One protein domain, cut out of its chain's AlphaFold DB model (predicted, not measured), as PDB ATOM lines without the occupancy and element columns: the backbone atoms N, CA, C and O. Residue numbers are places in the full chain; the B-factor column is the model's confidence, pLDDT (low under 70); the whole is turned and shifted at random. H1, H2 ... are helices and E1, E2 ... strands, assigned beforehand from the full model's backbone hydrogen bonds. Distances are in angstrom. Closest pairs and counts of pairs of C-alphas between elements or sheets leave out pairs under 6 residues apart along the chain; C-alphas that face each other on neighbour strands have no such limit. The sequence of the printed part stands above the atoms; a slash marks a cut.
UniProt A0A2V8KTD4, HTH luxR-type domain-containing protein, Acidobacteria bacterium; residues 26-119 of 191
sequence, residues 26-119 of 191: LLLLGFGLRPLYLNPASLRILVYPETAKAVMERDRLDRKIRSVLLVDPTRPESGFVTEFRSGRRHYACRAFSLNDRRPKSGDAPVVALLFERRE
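Overview. This is residues 26 to 119 of the 191 residues of the protein "HTH luxR-type domain-containing protein" of Acidobacteria bacterium (UniProt A0A2V8KTD4). A strongly twisted sheet of five strands curls round the short helix H1, with the longer H3 on the same face, crosswise to H1, and the small H2 away from the sheet. The hairpin of E4 and E5 is long, and its loop, residues 98 to 110, reaches out to one end of the longest axis. The printed part has 94 residues, with three named helices and five named strands in the order E1, E2, H1, H2, H3, E3, E4, E5; the class is mixed. The sheet runs E2, E1, E5, E4, E3, all antiparallel; the whole is compact, with a radius of gyration of the C-alphas of 13.2 A and spans of 41 by 29 by 25 A.

Arrangement. E1, residues 26 to 29, and E2, residues 35 to 38, form an antiparallel hairpin; N 28 and O 37 are 2.9 A apart, within hydrogen-bond range. The sheet curls round H1, residues 40 to 47, whose closest C-alphas to E1 are Ser 42 and Leu 26, 5.5 A. H2, residues 52 to 55, is not on the sheet and only just touches H1, only at the corner by their link, with 3 pairs of C-alphas within 8 A, the closest Arg 44 and Ala 52 at 6.5 A. H3, residues 58 to 69, touches H1, about perpendicular at 82 degrees, the closest C-alphas being Leu 46 and Lys 64, 7.1 A. H3 has a height over the sheet of 6.6 A and lies over none of its strands. E3, residues 83 to 86, E4, residues 89 to 97, and E5, residues 111 to 118, form a meander, each strand the antiparallel neighbour of the one before, with N 84 and O 91 at 2.9 A and N 94 and O 114 at 2.9 A. E5 is also antiparallel to E1, with N 29 and O 111 at 2.8 A. Every O i to N i+4 pair is within range in H1 and H3; H2 is too short for one.

Along the chain. E1 begins at C-alpha 26 (231.941, 181.872, 90.976). H3 is 16.1 A long, E4 25.6 A and E5 21.4 A, ending at C-alpha 118 (241.754, 174.781, 100.191).

Size, cuts and confidence. The printed part has no cut, and the C-alphas farthest apart, Arg 88 and Lys 104, are 42.0 A apart. The links H3 to E3 and E4 to E5 are long. The pLDDT is under 70 at residues 51 to 56, 58 and 100 to 109.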
ATOM      1  N   LEU A  26     232.862 182.428  91.966       94.31
ATOM      2  CA  LEU A  26     231.941 181.872  90.976       94.31
ATOM      3  C   LEU A  26     232.251 182.478  89.604       94.31
ATOM      4  O   LEU A  26     232.323 183.705  89.467       94.31
ATOM      5  N   LEU A  27     232.439 181.617  88.608       93.50
ATOM      6  CA  LEU A  27     232.671 181.977  87.212       93.50
ATOM      7  C   LEU A  27     231.702 181.192  86.324       93.50
ATOM      8  O   LEU A  27     231.663 179.969  86.398       93.50
ATOM      9  N   LEU A  28     230.936 181.883  85.481       91.75
ATOM     10  CA  LEU A  28     230.107 181.253  84.453       91.75
ATOM     11  C   LEU A  28     230.774 181.423  83.095       91.75
ATOM     12  O   LEU A  28     231.103 182.542  82.698       91.75
ATOM     13  N   LEU A  29     230.942 180.318  82.385       88.94
ATOM     14  CA  LEU A  29     231.534 180.255  81.059       88.94
ATOM     15  C   LEU A  29     230.472 179.853  80.041       88.94
ATOM     16  O   LEU A  29     229.705 178.924  80.273       88.94
ATOM     17  N   GLY A  30     230.445 180.556  78.915       83.81
ATOM     18  CA  GLY A  30     229.674 180.193  77.731       83.81
ATOM     19  C   GLY A  30     230.554 179.541  76.665       83.81
ATOM     20  O   GLY A  30     231.650 179.045  76.944       83.81
ATOM     21  N   PHE A  31     230.099 179.597  75.410       77.12
ATOM     22  CA  PHE A  31     230.835 179.038  74.273       77.12
ATOM     23  C   PHE A  31     232.276 179.543  74.187       77.12
ATOM     24  O   PHE A  31     232.545 180.733  74.371       77.12
ATOM     25  N   GLY A  32     233.197 178.637  73.855       76.44
ATOM     26  CA  GLY A  32     234.605 178.977  73.656       76.44
ATOM     27  C   GLY A  32     235.306 179.482  74.919       76.44
ATOM     28  O   GLY A  32     236.319 180.171  74.797       76.44
ATOM     29  N   LEU A  33     234.771 179.151  76.105       79.69
ATOM     30  CA  LEU A  33     235.265 179.577  77.421       79.69
ATOM     31  C   LEU A  33     235.147 181.086  77.657       79.69
ATOM     32  O   LEU A  33     235.925 181.666  78.412       79.69
ATOM     33  N   ARG A  34     234.167 181.731  77.017       83.75
ATOM     34  CA  ARG A  34     233.895 183.155  77.224       83.75
ATOM     35  C   ARG A  34     233.251 183.383  78.593       83.75
ATOM     36  O   ARG A  34     232.207 182.782  78.854       83.75
ATOM     37  N   PRO A  35     233.789 184.276  79.439       88.00
ATOM     38  CA  PRO A  35     233.144 184.639  80.697       88.00
ATOM     39  C   PRO A  35     231.792 185.312  80.452       88.00
ATOM     40  O   PRO A  35     231.718 186.346  79.790       88.00
ATOM     41  N   LEU A  36     230.729 184.727  81.000       88.19
ATOM     42  CA  LEU A  36     229.386 185.312  81.061       88.19
ATOM     43  C   LEU A  36     229.164 186.051  82.382       88.19
ATOM     44  O   LEU A  36     228.455 187.050  82.429       88.19
ATOM     45  N   TYR A  37     229.778 185.556  83.459       88.69
ATOM     46  CA  TYR A  37     229.682 186.146  84.788       88.69
ATOM     47  C   TYR A  37     230.921 185.827  85.620       88.69
ATOM     48  O   TYR A  37     231.413 184.700  85.603       88.69
ATOM     49  N   LEU A  38     231.371 186.808  86.400       89.25
ATOM     50  CA  LEU A  38     232.392 186.675  87.434       89.25
ATOM     51  C   LEU A  38     231.903 187.424  88.669       89.25
ATOM     52  O   LEU A  38     231.570 188.608  88.580       89.25
ATOM     53  N   ASN A  39     231.898 186.772  89.828       90.50
ATOM     54  CA  ASN A  39     231.781 187.512  91.077       90.50
ATOM     55  C   ASN A  39     233.127 188.194  91.431       90.50
ATOM     56  O   ASN A  39     234.185 187.808  90.923       90.50
ATOM     57  N   PRO A  40     233.139 189.199  92.328       88.31
ATOM     58  CA  PRO A  40     234.381 189.878  92.707       88.31
ATOM     59  C   PRO A  40     235.470 188.932  93.242       88.31
ATOM     60  O   PRO A  40     236.662 189.172  93.042       88.31
ATOM     61  N   ALA A  41     235.071 187.841  93.906       90.00
ATOM     62  CA  ALA A  41     235.991 186.840  94.432       90.00
ATOM     63  C   ALA A  41     236.698 186.054  93.318       90.00
ATOM     64  O   ALA A  41     237.923 185.951  93.363       90.00
ATOM     65  N   SER A  42     235.982 185.553  92.303       91.50
ATOM     66  CA  SER A  42     236.585 184.804  91.191       91.50
ATOM     67  C   SER A  42     237.537 185.674  90.390       91.50
ATOM     68  O   SER A  42     238.640 185.226  90.086       91.50
ATOM     69  N   LEU A  43     237.186 186.941  90.154       88.56
ATOM     70  CA  LEU A  43     238.090 187.888  89.511       88.56
ATOM     71  C   LEU A  43     239.381 188.051  90.325       88.56
ATOM     72  O   LEU A  43     240.465 187.844  89.794       88.56
ATOM     73  N   ARG A  44     239.280 188.328  91.631       87.44
ATOM     74  CA  ARG A  44     240.442 188.515  92.521       87.44
ATOM     75  C   ARG A  44     241.305 187.255  92.660       87.44
ATOM     76  O   ARG A  44     242.517 187.369  92.815       87.44
ATOM     77  N   ILE A  45     240.694 186.071  92.618       90.81
ATOM     78  CA  ILE A  45     241.396 184.781  92.646       90.81
ATOM     79  C   ILE A  45     242.156 184.565  91.335       90.81
ATOM     80  O   ILE A  45     243.332 184.217  91.373       90.81
ATOM     81  N   LEU A  46     241.522 184.786  90.184       89.25
ATOM     82  CA  LEU A  46     242.126 184.494  88.883       89.25
ATOM     83  C   LEU A  46     243.217 185.487  88.490       89.25
ATOM     84  O   LEU A  46     244.213 185.079  87.900       89.25
ATOM     85  N   VAL A  47     243.050 186.772  88.813       85.75
ATOM     86  CA  VAL A  47     243.945 187.834  88.323       85.75
ATOM     87  C   VAL A  47     245.136 188.121  89.237       85.75
ATOM     88  O   VAL A  47     246.038 188.840  88.835       85.75
ATOM     89  N   TYR A  48     245.207 187.537  90.436       84.50
ATOM     90  CA  TYR A  48     246.344 187.744  91.342       84.50
ATOM     91  C   TYR A  48     247.699 187.380  90.680       84.50
ATOM     92  O   TYR A  48     247.790 186.350  90.000       84.50
ATOM     93  N   PRO A  49     248.779 188.159  90.915       77.81
ATOM     94  CA  PRO A  49     248.888 189.332  91.799       77.81
ATOM     95  C   PRO A  49     248.437 190.659  91.171       77.81
ATOM     96  O   PRO A  49     248.534 191.701  91.814       77.81
ATOM     97  N   GLU A  50     247.961 190.637  89.930       77.50
ATOM     98  CA  GLU A  50     247.537 191.826  89.201       77.50
ATOM     99  C   GLU A  50     246.229 192.381  89.786       77.50
ATOM    100  O   GLU A  50     245.439 191.681  90.429       77.50
ATOM    101  N   THR A  51     245.989 193.679  89.593       69.25
ATOM    102  CA  THR A  51     244.720 194.282  90.010       69.25
ATOM    103  C   THR A  51     243.633 193.965  88.991       69.25
ATOM    104  O   THR A  51     243.883 193.937  87.790       69.25
ATOM    105  N   ALA A  52     242.391 193.803  89.456       64.12
ATOM    106  CA  ALA A  52     241.233 193.595  88.584       64.12
ATOM    107  C   ALA A  52     241.128 194.641  87.455       64.12
ATOM    108  O   ALA A  52     240.732 194.302  86.346       64.12
ATOM    109  N   LYS A  53     241.551 195.890  87.712       64.44
ATOM    110  CA  LYS A  53     241.597 196.967  86.709       64.44
ATOM    111  C   LYS A  53     242.629 196.727  85.598       64.44
ATOM    112  O   LYS A  53     242.393 197.150  84.475       64.44
ATOM    113  N   ALA A  54     243.735 196.037  85.886       59.44
ATOM    114  CA  ALA A  54     244.803 195.753  84.922       59.44
ATOM    115  C   ALA A  54     244.468 194.606  83.948       59.44
ATOM    116  O   ALA A  54     245.104 194.485  82.903       59.44
ATOM    117  N   VAL A  55     243.465 193.778  84.275       61.25
ATOM    118  CA  VAL A  55     243.064 192.585  83.498       61.25
ATOM    119  C   VAL A  55     241.714 192.782  82.790       61.25
ATOM    120  O   VAL A  55     241.126 191.840  82.275       61.25
ATOM    121  N   MET A  56     241.216 194.021  82.712       61.78
ATOM    122  CA  MET A  56     239.970 194.334  81.991       61.78
ATOM    123  C   MET A  56     240.111 194.234  80.458       61.78
ATOM    124  O   MET A  56     239.109 194.308  79.750       61.78
ATOM    125  N   GLU A  57     241.323 194.020  79.932       70.88
ATOM    126  CA  GLU A  57     241.521 193.574  78.549       70.88
ATOM    127  C   GLU A  57     241.025 192.127  78.399       70.88
ATOM    128  O   GLU A  57     241.612 191.193  78.953       70.88
ATOM    129  N   ARG A  58     239.948 191.942  77.625       69.19
ATOM    130  CA  ARG A  58     239.264 190.652  77.417       69.19
ATOM    131  C   ARG A  58     240.226 189.507  77.075       69.19
ATOM    132  O   ARG A  58     240.143 188.437  77.671       69.19
ATOM    133  N   ASP A  59     241.196 189.770  76.205       77.19
ATOM    134  CA  ASP A  59     242.168 188.773  75.742       77.19
ATOM    135  C   ASP A  59     243.088 188.258  76.859       77.19
ATOM    136  O   ASP A  59     243.519 187.100  76.843       77.19
ATOM    137  N   ARG A  60     243.396 189.097  77.856       81.25
ATOM    138  CA  ARG A  60     244.230 188.693  78.997       81.25
ATOM    139  C   ARG A  60     243.470 187.777  79.937       81.25
ATOM    140  O   ARG A  60     244.023 186.771  80.379       81.25
ATOM    141  N   LEU A  61     242.215 188.113  80.227       83.56
ATOM    142  CA  LEU A  61     241.363 187.298  81.083       83.56
ATOM    143  C   LEU A  61     241.115 185.921  80.459       83.56
ATOM    144  O   LEU A  61     241.273 184.911  81.144       83.56
ATOM    145  N   ASP A  62     240.828 185.871  79.159       84.75
ATOM    146  CA  ASP A  62     240.627 184.618  78.427       84.75
ATOM    147  C   ASP A  62     241.895 183.749  78.456       84.75
ATOM    148  O   ASP A  62     241.833 182.549  78.741       84.75
ATOM    149  N   ARG A  63     243.073 184.354  78.250       86.19
ATOM    150  CA  ARG A  63     244.362 183.656  78.375       86.19
ATOM    151  C   ARG A  63     244.574 183.113  79.785       86.19
ATOM    152  O   ARG A  63     245.007 181.972  79.938       86.19
ATOM    153  N   LYS A  64     244.246 183.902  80.812       87.69
ATOM    154  CA  LYS A  64     244.387 183.496  82.213       87.69
ATOM    155  C   LYS A  64     243.482 182.310  82.532       87.69
ATOM    156  O   LYS A  64     243.973 181.316  83.060       87.69
ATOM    157  N   ILE A  65     242.210 182.380  82.139       89.25
ATOM    158  CA  ILE A  65     241.230 181.298  82.290       89.25
ATOM    159  C   ILE A  65     241.754 180.016  81.652       89.25
ATOM    160  O   ILE A  65     241.824 178.998  82.331       89.25
ATOM    161  N   ARG A  66     242.214 180.068  80.397       89.38
ATOM    162  CA  ARG A  66     242.766 178.885  79.720       89.38
ATOM    163  C   ARG A  66     243.997 178.327  80.427       89.38
ATOM    164  O   ARG A  66     244.077 177.128  80.640       89.38
ATOM    165  N   SER A  67     244.931 179.190  80.821       89.31
ATOM    166  CA  SER A  67     246.191 178.764  81.447       89.31
ATOM    167  C   SER A  67     246.039 178.192  82.858       89.31
ATOM    168  O   SER A  67     246.872 177.399  83.279       89.31
ATOM    169  N   VAL A  68     245.018 178.627  83.603       90.62
ATOM    170  CA  VAL A  68     244.844 178.275  85.021       90.62
ATOM    171  C   VAL A  68     243.784 177.201  85.208       90.62
ATOM    172  O   VAL A  68     243.909 176.389  86.118       90.62
ATOM    173  N   LEU A  69     242.722 177.229  84.400       92.56
ATOM    174  CA  LEU A  69     241.516 176.451  84.661       92.56
ATOM    175  C   LEU A  69     241.360 175.236  83.752       92.56
ATOM    176  O   LEU A  69     240.591 174.357  84.119       92.56
ATOM    177  N   LEU A  70     242.055 175.154  82.613       91.19
ATOM    178  CA  LEU A  70     242.017 173.972  81.745       91.19
ATOM    179  C   LEU A  70     243.114 172.971  82.093       91.19
ATOM    180  O   LEU A  70     244.211 173.362  82.489       91.19
ATOM    181  N   VAL A  71     242.825 171.686  81.880       89.62
ATOM    182  CA  VAL A  71     243.828 170.614  81.987       89.62
ATOM    183  C   VAL A  71     244.914 170.784  80.922       89.62
ATOM    184  O   VAL A  71     246.099 170.685  81.231       89.62
ATOM    185  N   ASP A  72     244.517 171.094  79.686       87.69
ATOM    186  CA  ASP A  72     245.405 171.487  78.593       87.69
ATOM    187  C   ASP A  72     244.959 172.856  78.035       87.69
ATOM    188  O   ASP A  72     243.912 172.951  77.386       87.69
ATOM    189  N   PRO A  73     245.747 173.930  78.238       86.94
ATOM    190  CA  PRO A  73     245.408 175.277  77.771       86.94
ATOM    191  C   PRO A  73     245.237 175.414  76.251       86.94
ATOM    192  O   PRO A  73     244.632 176.387  75.790       86.94
ATOM    193  N   THR A  74     245.793 174.484  75.469       85.44
ATOM    194  CA  THR A  74     245.717 174.480  74.001       85.44
ATOM    195  C   THR A  74     244.461 173.785  73.475       85.44
ATOM    196  O   THR A  74     244.062 174.040  72.340       85.44
ATOM    197  N   ARG A  75     243.806 172.967  74.312       82.25
ATOM    198  CA  ARG A  75     242.639 172.141  73.974       82.25
ATOM    199  C   ARG A  75     241.449 172.488  74.875       82.25
ATOM    200  O   ARG A  75     241.370 171.984  75.997       82.25
ATOM    201  N   PRO A  76     240.506 173.336  74.426       73.44
ATOM    202  CA  PRO A  76     239.330 173.732  75.212       73.44
ATOM    203  C   PRO A  76     238.457 172.562  75.701       73.44
ATOM    204  O   PRO A  76     237.774 172.680  76.714       73.44
ATOM    205  N   GLU A  77     238.485 171.436  74.994       79.19
ATOM    206  CA  GLU A  77     237.774 170.194  75.301       79.19
ATOM    207  C   GLU A  77     238.456 169.320  76.366       79.19
ATOM    208  O   GLU A  77     237.868 168.337  76.810       79.19
ATOM    209  N   SER A  78     239.666 169.678  76.811       83.12
ATOM    210  CA  SER A  78     240.435 168.922  77.817       83.12
ATOM    211  C   SER A  78     239.797 168.894  79.210       83.12
ATOM    212  O   SER A  78     240.246 168.159  80.088       83.12
ATOM    213  N   GLY A  79     238.731 169.671  79.414       86.56
ATOM    214  CA  GLY A  79     238.067 169.819  80.698       86.56
ATOM    215  C   GLY A  79     238.815 170.763  81.635       86.56
ATOM    216  O   GLY A  79     239.787 171.425  81.263       86.56
ATOM    217  N   PHE A  80     238.321 170.849  82.868       91.94
ATOM    218  CA  PHE A  80     238.829 171.783  83.865       91.94
ATOM    219  C   PHE A  80     239.702 171.083  84.901       91.94
ATOM    220  O   PHE A  80     239.425 169.948  85.292       91.94
ATOM    221  N   VAL A  81     240.730 171.778  85.386       92.50
ATOM    222  CA  VAL A  81     241.508 171.314  86.537       92.50
ATOM    223  C   VAL A  81     240.608 171.211  87.765       92.50
ATOM    224  O   VAL A  81     239.703 172.023  87.961       92.50
ATOM    225  N   THR A  82     240.876 170.227  88.616       91.44
ATOM    226  CA  THR A  82     240.164 170.044  89.889       91.44
ATOM    227  C   THR A  82     240.741 170.908  91.007       91.44
ATOM    228  O   THR A  82     240.048 171.207  91.978       91.44
ATOM    229  N   GLU A  83     241.994 171.347  90.871       92.38
ATOM    230  CA  GLU A  83     242.677 172.243  91.799       92.38
ATOM    231  C   GLU A  83     243.642 173.170  91.055       92.38
ATOM    232  O   GLU A  83     244.227 172.795  90.040       92.38
ATOM    233  N   PHE A  84     243.842 174.377  91.578       92.38
ATOM    234  CA  PHE A  84     244.828 175.319  91.055       92.38
ATOM    235  C   PHE A  84     245.383 176.226  92.154       92.38
ATOM    236  O   PHE A  84     244.867 176.301  93.274       92.38
ATOM    237  N   ARG A  85     246.462 176.942  91.832       90.31
ATOM    238  CA  ARG A  85     247.095 177.905  92.736       90.31
ATOM    239  C   ARG A  85     246.876 179.331  92.263       90.31
ATOM    240  O   ARG A  85     247.015 179.635  91.084       90.31
ATOM    241  N   SER A  86     246.630 180.217  93.220       89.94
ATOM    242  CA  SER A  86     246.656 181.664  93.026       89.94
ATOM    243  C   SER A  86     247.560 182.284  94.092       89.94
ATOM    244  O   SER A  86     247.248 182.317  95.288       89.94
ATOM    245  N   GLY A  87     248.771 182.666  93.676       87.31
ATOM    246  CA  GLY A  87     249.853 183.038  94.590       87.31
ATOM    247  C   GLY A  87     250.234 181.898  95.547       87.31
ATOM    248  O   GLY A  87     250.632 180.805  95.135       87.31
ATOM    249  N   ARG A  88     250.116 182.156  96.857       82.62
ATOM    250  CA  ARG A  88     250.351 181.161  97.925       82.62
ATOM    251  C   ARG A  88     249.097 180.376  98.326       82.62
ATOM    252  O   ARG A  88     249.181 179.521  99.201       82.62
ATOM    253  N   ARG A  89     247.938 180.674  97.734       86.12
ATOM    254  CA  ARG A  89     246.658 180.043  98.072       86.12
ATOM    255  C   ARG A  89     246.351 178.914  97.094       86.12
ATOM    256  O   ARG A  89     246.605 179.046  95.897       86.12
ATOM    257  N   HIS A  90     245.809 177.825  97.621       88.12
ATOM    258  CA  HIS A  90     245.348 176.677  96.850       88.12
ATOM    259  C   HIS A  90     243.823 176.721  96.785       88.12
ATOM    260  O   HIS A  90     243.168 177.056  97.773       88.12
ATOM    261  N   TYR A  91     243.263 176.411  95.625       92.12
ATOM    262  CA  TYR A  91     241.828 176.422  95.391       92.12
ATOM    263  C   TYR A  91     241.403 175.094  94.788       92.12
ATOM    264  O   TYR A  91     242.037 174.612  93.854       92.12
ATOM    265  N   ALA A  92     240.312 174.534  95.300       92.75
ATOM    266  CA  ALA A  92     239.552 173.536  94.574       92.75
ATOM    267  C   ALA A  92     238.733 174.240  93.494       92.75
ATOM    268  O   ALA A  92     238.135 175.286  93.744       92.75
ATOM    269  N   CYS A  93     238.709 173.646  92.310       94.75
ATOM    270  CA  CYS A  93     237.916 174.065  91.174       94.75
ATOM    271  C   CYS A  93     236.897 172.966  90.881       94.75
ATOM    272  O   CYS A  93     237.251 171.822  90.599       94.75
ATOM    273  N   ARG A  94     235.613 173.306  90.991       94.50
ATOM    274  CA  ARG A  94     234.514 172.390  90.680       94.50
ATOM    275  C   ARG A  94     233.765 172.905  89.468       94.50
ATOM    276  O   ARG A  94     233.304 174.044  89.488       94.50
ATOM    277  N   ALA A  95     233.640 172.064  88.449       92.00
ATOM    278  CA  ALA A  95     232.908 172.379  87.234       92.00
ATOM    279  C   ALA A  95     231.526 171.724  87.239       92.00
ATOM    280  O   ALA A  95     231.395 170.533  87.520       92.00
ATOM    281  N   PHE A  96     230.507 172.503  86.893       90.25
ATOM    282  CA  PHE A  96     229.122 172.068  86.779       90.25
ATOM    283  C   PHE A  96     228.603 172.437  85.395       90.25
ATOM    284  O   PHE A  96     228.688 173.595  84.986       90.25
ATOM    285  N   SER A  97     228.047 171.465  84.676       86.38
ATOM    286  CA  SER A  97     227.319 171.746  83.437       86.38
ATOM    287  C   SER A  97     225.920 172.240  83.793       86.38
ATOM    288  O   SER A  97     225.220 171.574  84.550       86.38
ATOM    289  N   LEU A  98     225.520 173.404  83.280       81.44
ATOM    290  CA  LEU A  98     224.221 174.019  83.582       81.44
ATOM    291  C   LEU A  98     223.139 173.717  82.533       81.44
ATOM    292  O   LEU A  98     221.982 174.084  82.729       81.44
ATOM    293  N   ASN A  99     223.488 173.027  81.443       75.06
ATOM    294  CA  ASN A  99     222.534 172.629  80.410       75.06
ATOM    295  C   ASN A  99     222.150 171.152  80.584       75.06
ATOM    296  O   ASN A  99     222.934 170.268  80.257       75.06
ATOM    297  N   ASP A 100     220.921 170.897  81.043       57.69
ATOM    298  CA  ASP A 100     220.341 169.547  81.206       57.69
ATOM    299  C   ASP A 100     219.638 169.021  79.936       57.69
ATOM    300  O   ASP A 100     219.102 167.914  79.888       57.69
ATOM    301  N   ARG A 101     219.605 169.819  78.866       50.31
ATOM    302  CA  ARG A 101     218.982 169.449  77.592       50.31
ATOM    303  C   ARG A 101     220.042 169.444  76.514       50.31
ATOM    304  O   ARG A 101     220.760 170.430  76.369       50.31
ATOM    305  N   ARG A 102     220.115 168.327  75.772       50.75
ATOM    306  CA  ARG A 102     220.981 168.155  74.597       50.75
ATOM    307  C   ARG A 102     221.034 169.480  73.836       50.75
ATOM    308  O   ARG A 102     219.961 169.954  73.444       50.75
ATOM    309  N   PRO A 103     222.219 170.088  73.678       52.28
ATOM    310  CA  PRO A 103     222.318 171.380  73.031       52.28
ATOM    311  C   PRO A 103     221.678 171.261  71.651       52.28
ATOM    312  O   PRO A 103     222.065 170.413  70.844       52.28
ATOM    313  N   LYS A 104     220.645 172.071  71.393       55.72
ATOM    314  CA  LYS A 104     220.213 172.296  70.015       55.72
ATOM    315  C   LYS A 104     221.442 172.841  69.298       55.72
ATOM    316  O   LYS A 104     222.120 173.700  69.853       55.72
ATOM    317  N   SER A 105     221.764 172.283  68.133       50.50
ATOM    318  CA  SER A 105     222.960 172.630  67.361       50.50
ATOM    319  C   SER A 105     223.200 174.149  67.381       50.50
ATOM    320  O   SER A 105     222.356 174.902  66.900       50.50
ATOM    321  N   GLY A 106     224.288 174.588  68.025       54.47
ATOM    322  CA  GLY A 106     224.627 176.006  68.217       54.47
ATOM    323  C   GLY A 106     224.545 176.542  69.654       54.47
ATOM    324  O   GLY A 106     225.142 177.581  69.922       54.47
ATOM    325  N   ASP A 107     223.887 175.846  70.587       57.91
ATOM    326  CA  ASP A 107     223.834 176.257  71.996       57.91
ATOM    327  C   ASP A 107     225.003 175.631  72.765       57.91
ATOM    328  O   ASP A 107     225.106 174.414  72.923       57.91
ATOM    329  N   ALA A 108     225.958 176.446  73.185       57.22
ATOM    330  CA  ALA A 108     227.138 175.945  73.873       57.22
ATOM    331  C   ALA A 108     226.833 175.564  75.324       57.22
ATOM    332  O   ALA A 108     226.029 176.247  75.963       57.22
ATOM    333  N   PRO A 109     227.500 174.539  75.888       64.50
ATOM    334  CA  PRO A 109     227.339 174.222  77.296       64.50
ATOM    335  C   PRO A 109     227.744 175.432  78.138       64.50
ATOM    336  O   PRO A 109     228.886 175.896  78.075       64.50
ATOM    337  N   VAL A 110     226.795 175.943  78.921       83.56
ATOM    338  CA  VAL A 110     227.105 176.904  79.973       83.56
ATOM    339  C   VAL A 110     227.694 176.113  81.135       83.56
ATOM    340  O   VAL A 110     227.069 175.180  81.643       83.56
ATOM    341  N   VAL A 111     228.908 176.466  81.542       88.94
ATOM    342  CA  VAL A 111     229.620 175.810  82.641       88.94
ATOM    343  C   VAL A 111     229.753 176.784  83.801       88.94
ATOM    344  O   VAL A 111     230.232 177.903  83.623       88.94
ATOM    345  N   ALA A 112     229.368 176.355  84.999       93.00
ATOM    346  CA  ALA A 112     229.693 177.054  86.234       93.00
ATOM    347  C   ALA A 112     230.955 176.464  86.858       93.00
ATOM    348  O   ALA A 112     231.041 175.258  87.082       93.00
ATOM    349  N   LEU A 113     231.917 177.323  87.174       94.38
ATOM    350  CA  LEU A 113     233.108 176.994  87.937       94.38
ATOM    351  C   LEU A 113     233.016 177.620  89.327       94.38
ATOM    352  O   LEU A 113     232.823 178.833  89.464       94.38
ATOM    353  N   LEU A 114     233.183 176.788  90.350       95.12
ATOM    354  CA  LEU A 114     233.247 177.193  91.748       95.12
ATOM    355  C   LEU A 114     234.682 177.063  92.261       95.12
ATOM    356  O   LEU A 114     235.285 175.995  92.147       95.12
ATOM    357  N   PHE A 115     235.206 178.135  92.847       94.25
ATOM    358  CA  PHE A 115     236.537 178.188  93.441       94.25
ATOM    359  C   PHE A 115     236.428 178.264  94.955       94.25
ATOM    360  O   PHE A 115     236.014 179.282  95.507       94.25
ATOM    361  N   GLU A 116     236.846 177.200  95.626       91.31
ATOM    362  CA  GLU A 116     236.838 177.102  97.082       91.31
ATOM    363  C   GLU A 116     238.275 177.087  97.577       91.31
ATOM    364  O   GLU A 116     239.087 176.283  97.116       91.31
ATOM    365  N   ARG A 117     238.619 177.967  98.517       87.50
ATOM    366  CA  ARG A 117     239.965 177.969  99.081       87.50
ATOM    367  C   ARG A 117     240.197 176.665  99.848       87.50
ATOM    368  O   ARG A 117     239.497 176.363 100.811       87.50
ATOM    369  N   ARG A 118     241.209 175.906  99.434       82.88
ATOM    370  CA  ARG A 118     241.754 174.781 100.191       82.88
ATOM    371  C   ARG A 118     242.827 175.341 101.104       82.88
ATOM    372  O   ARG A 118     243.879 175.780 100.638       82.88
ATOM    373  N   GLU A 119     242.569 175.351 102.404       71.25
ATOM    374  CA  GLU A 119     243.647 175.639 103.339       71.25
ATOM    375  C   GLU A 119     244.515 174.380 103.481       71.25
ATOM    376  O   GLU A 119     243.997 173.276 103.651       71.25
TER     377      GLU A 119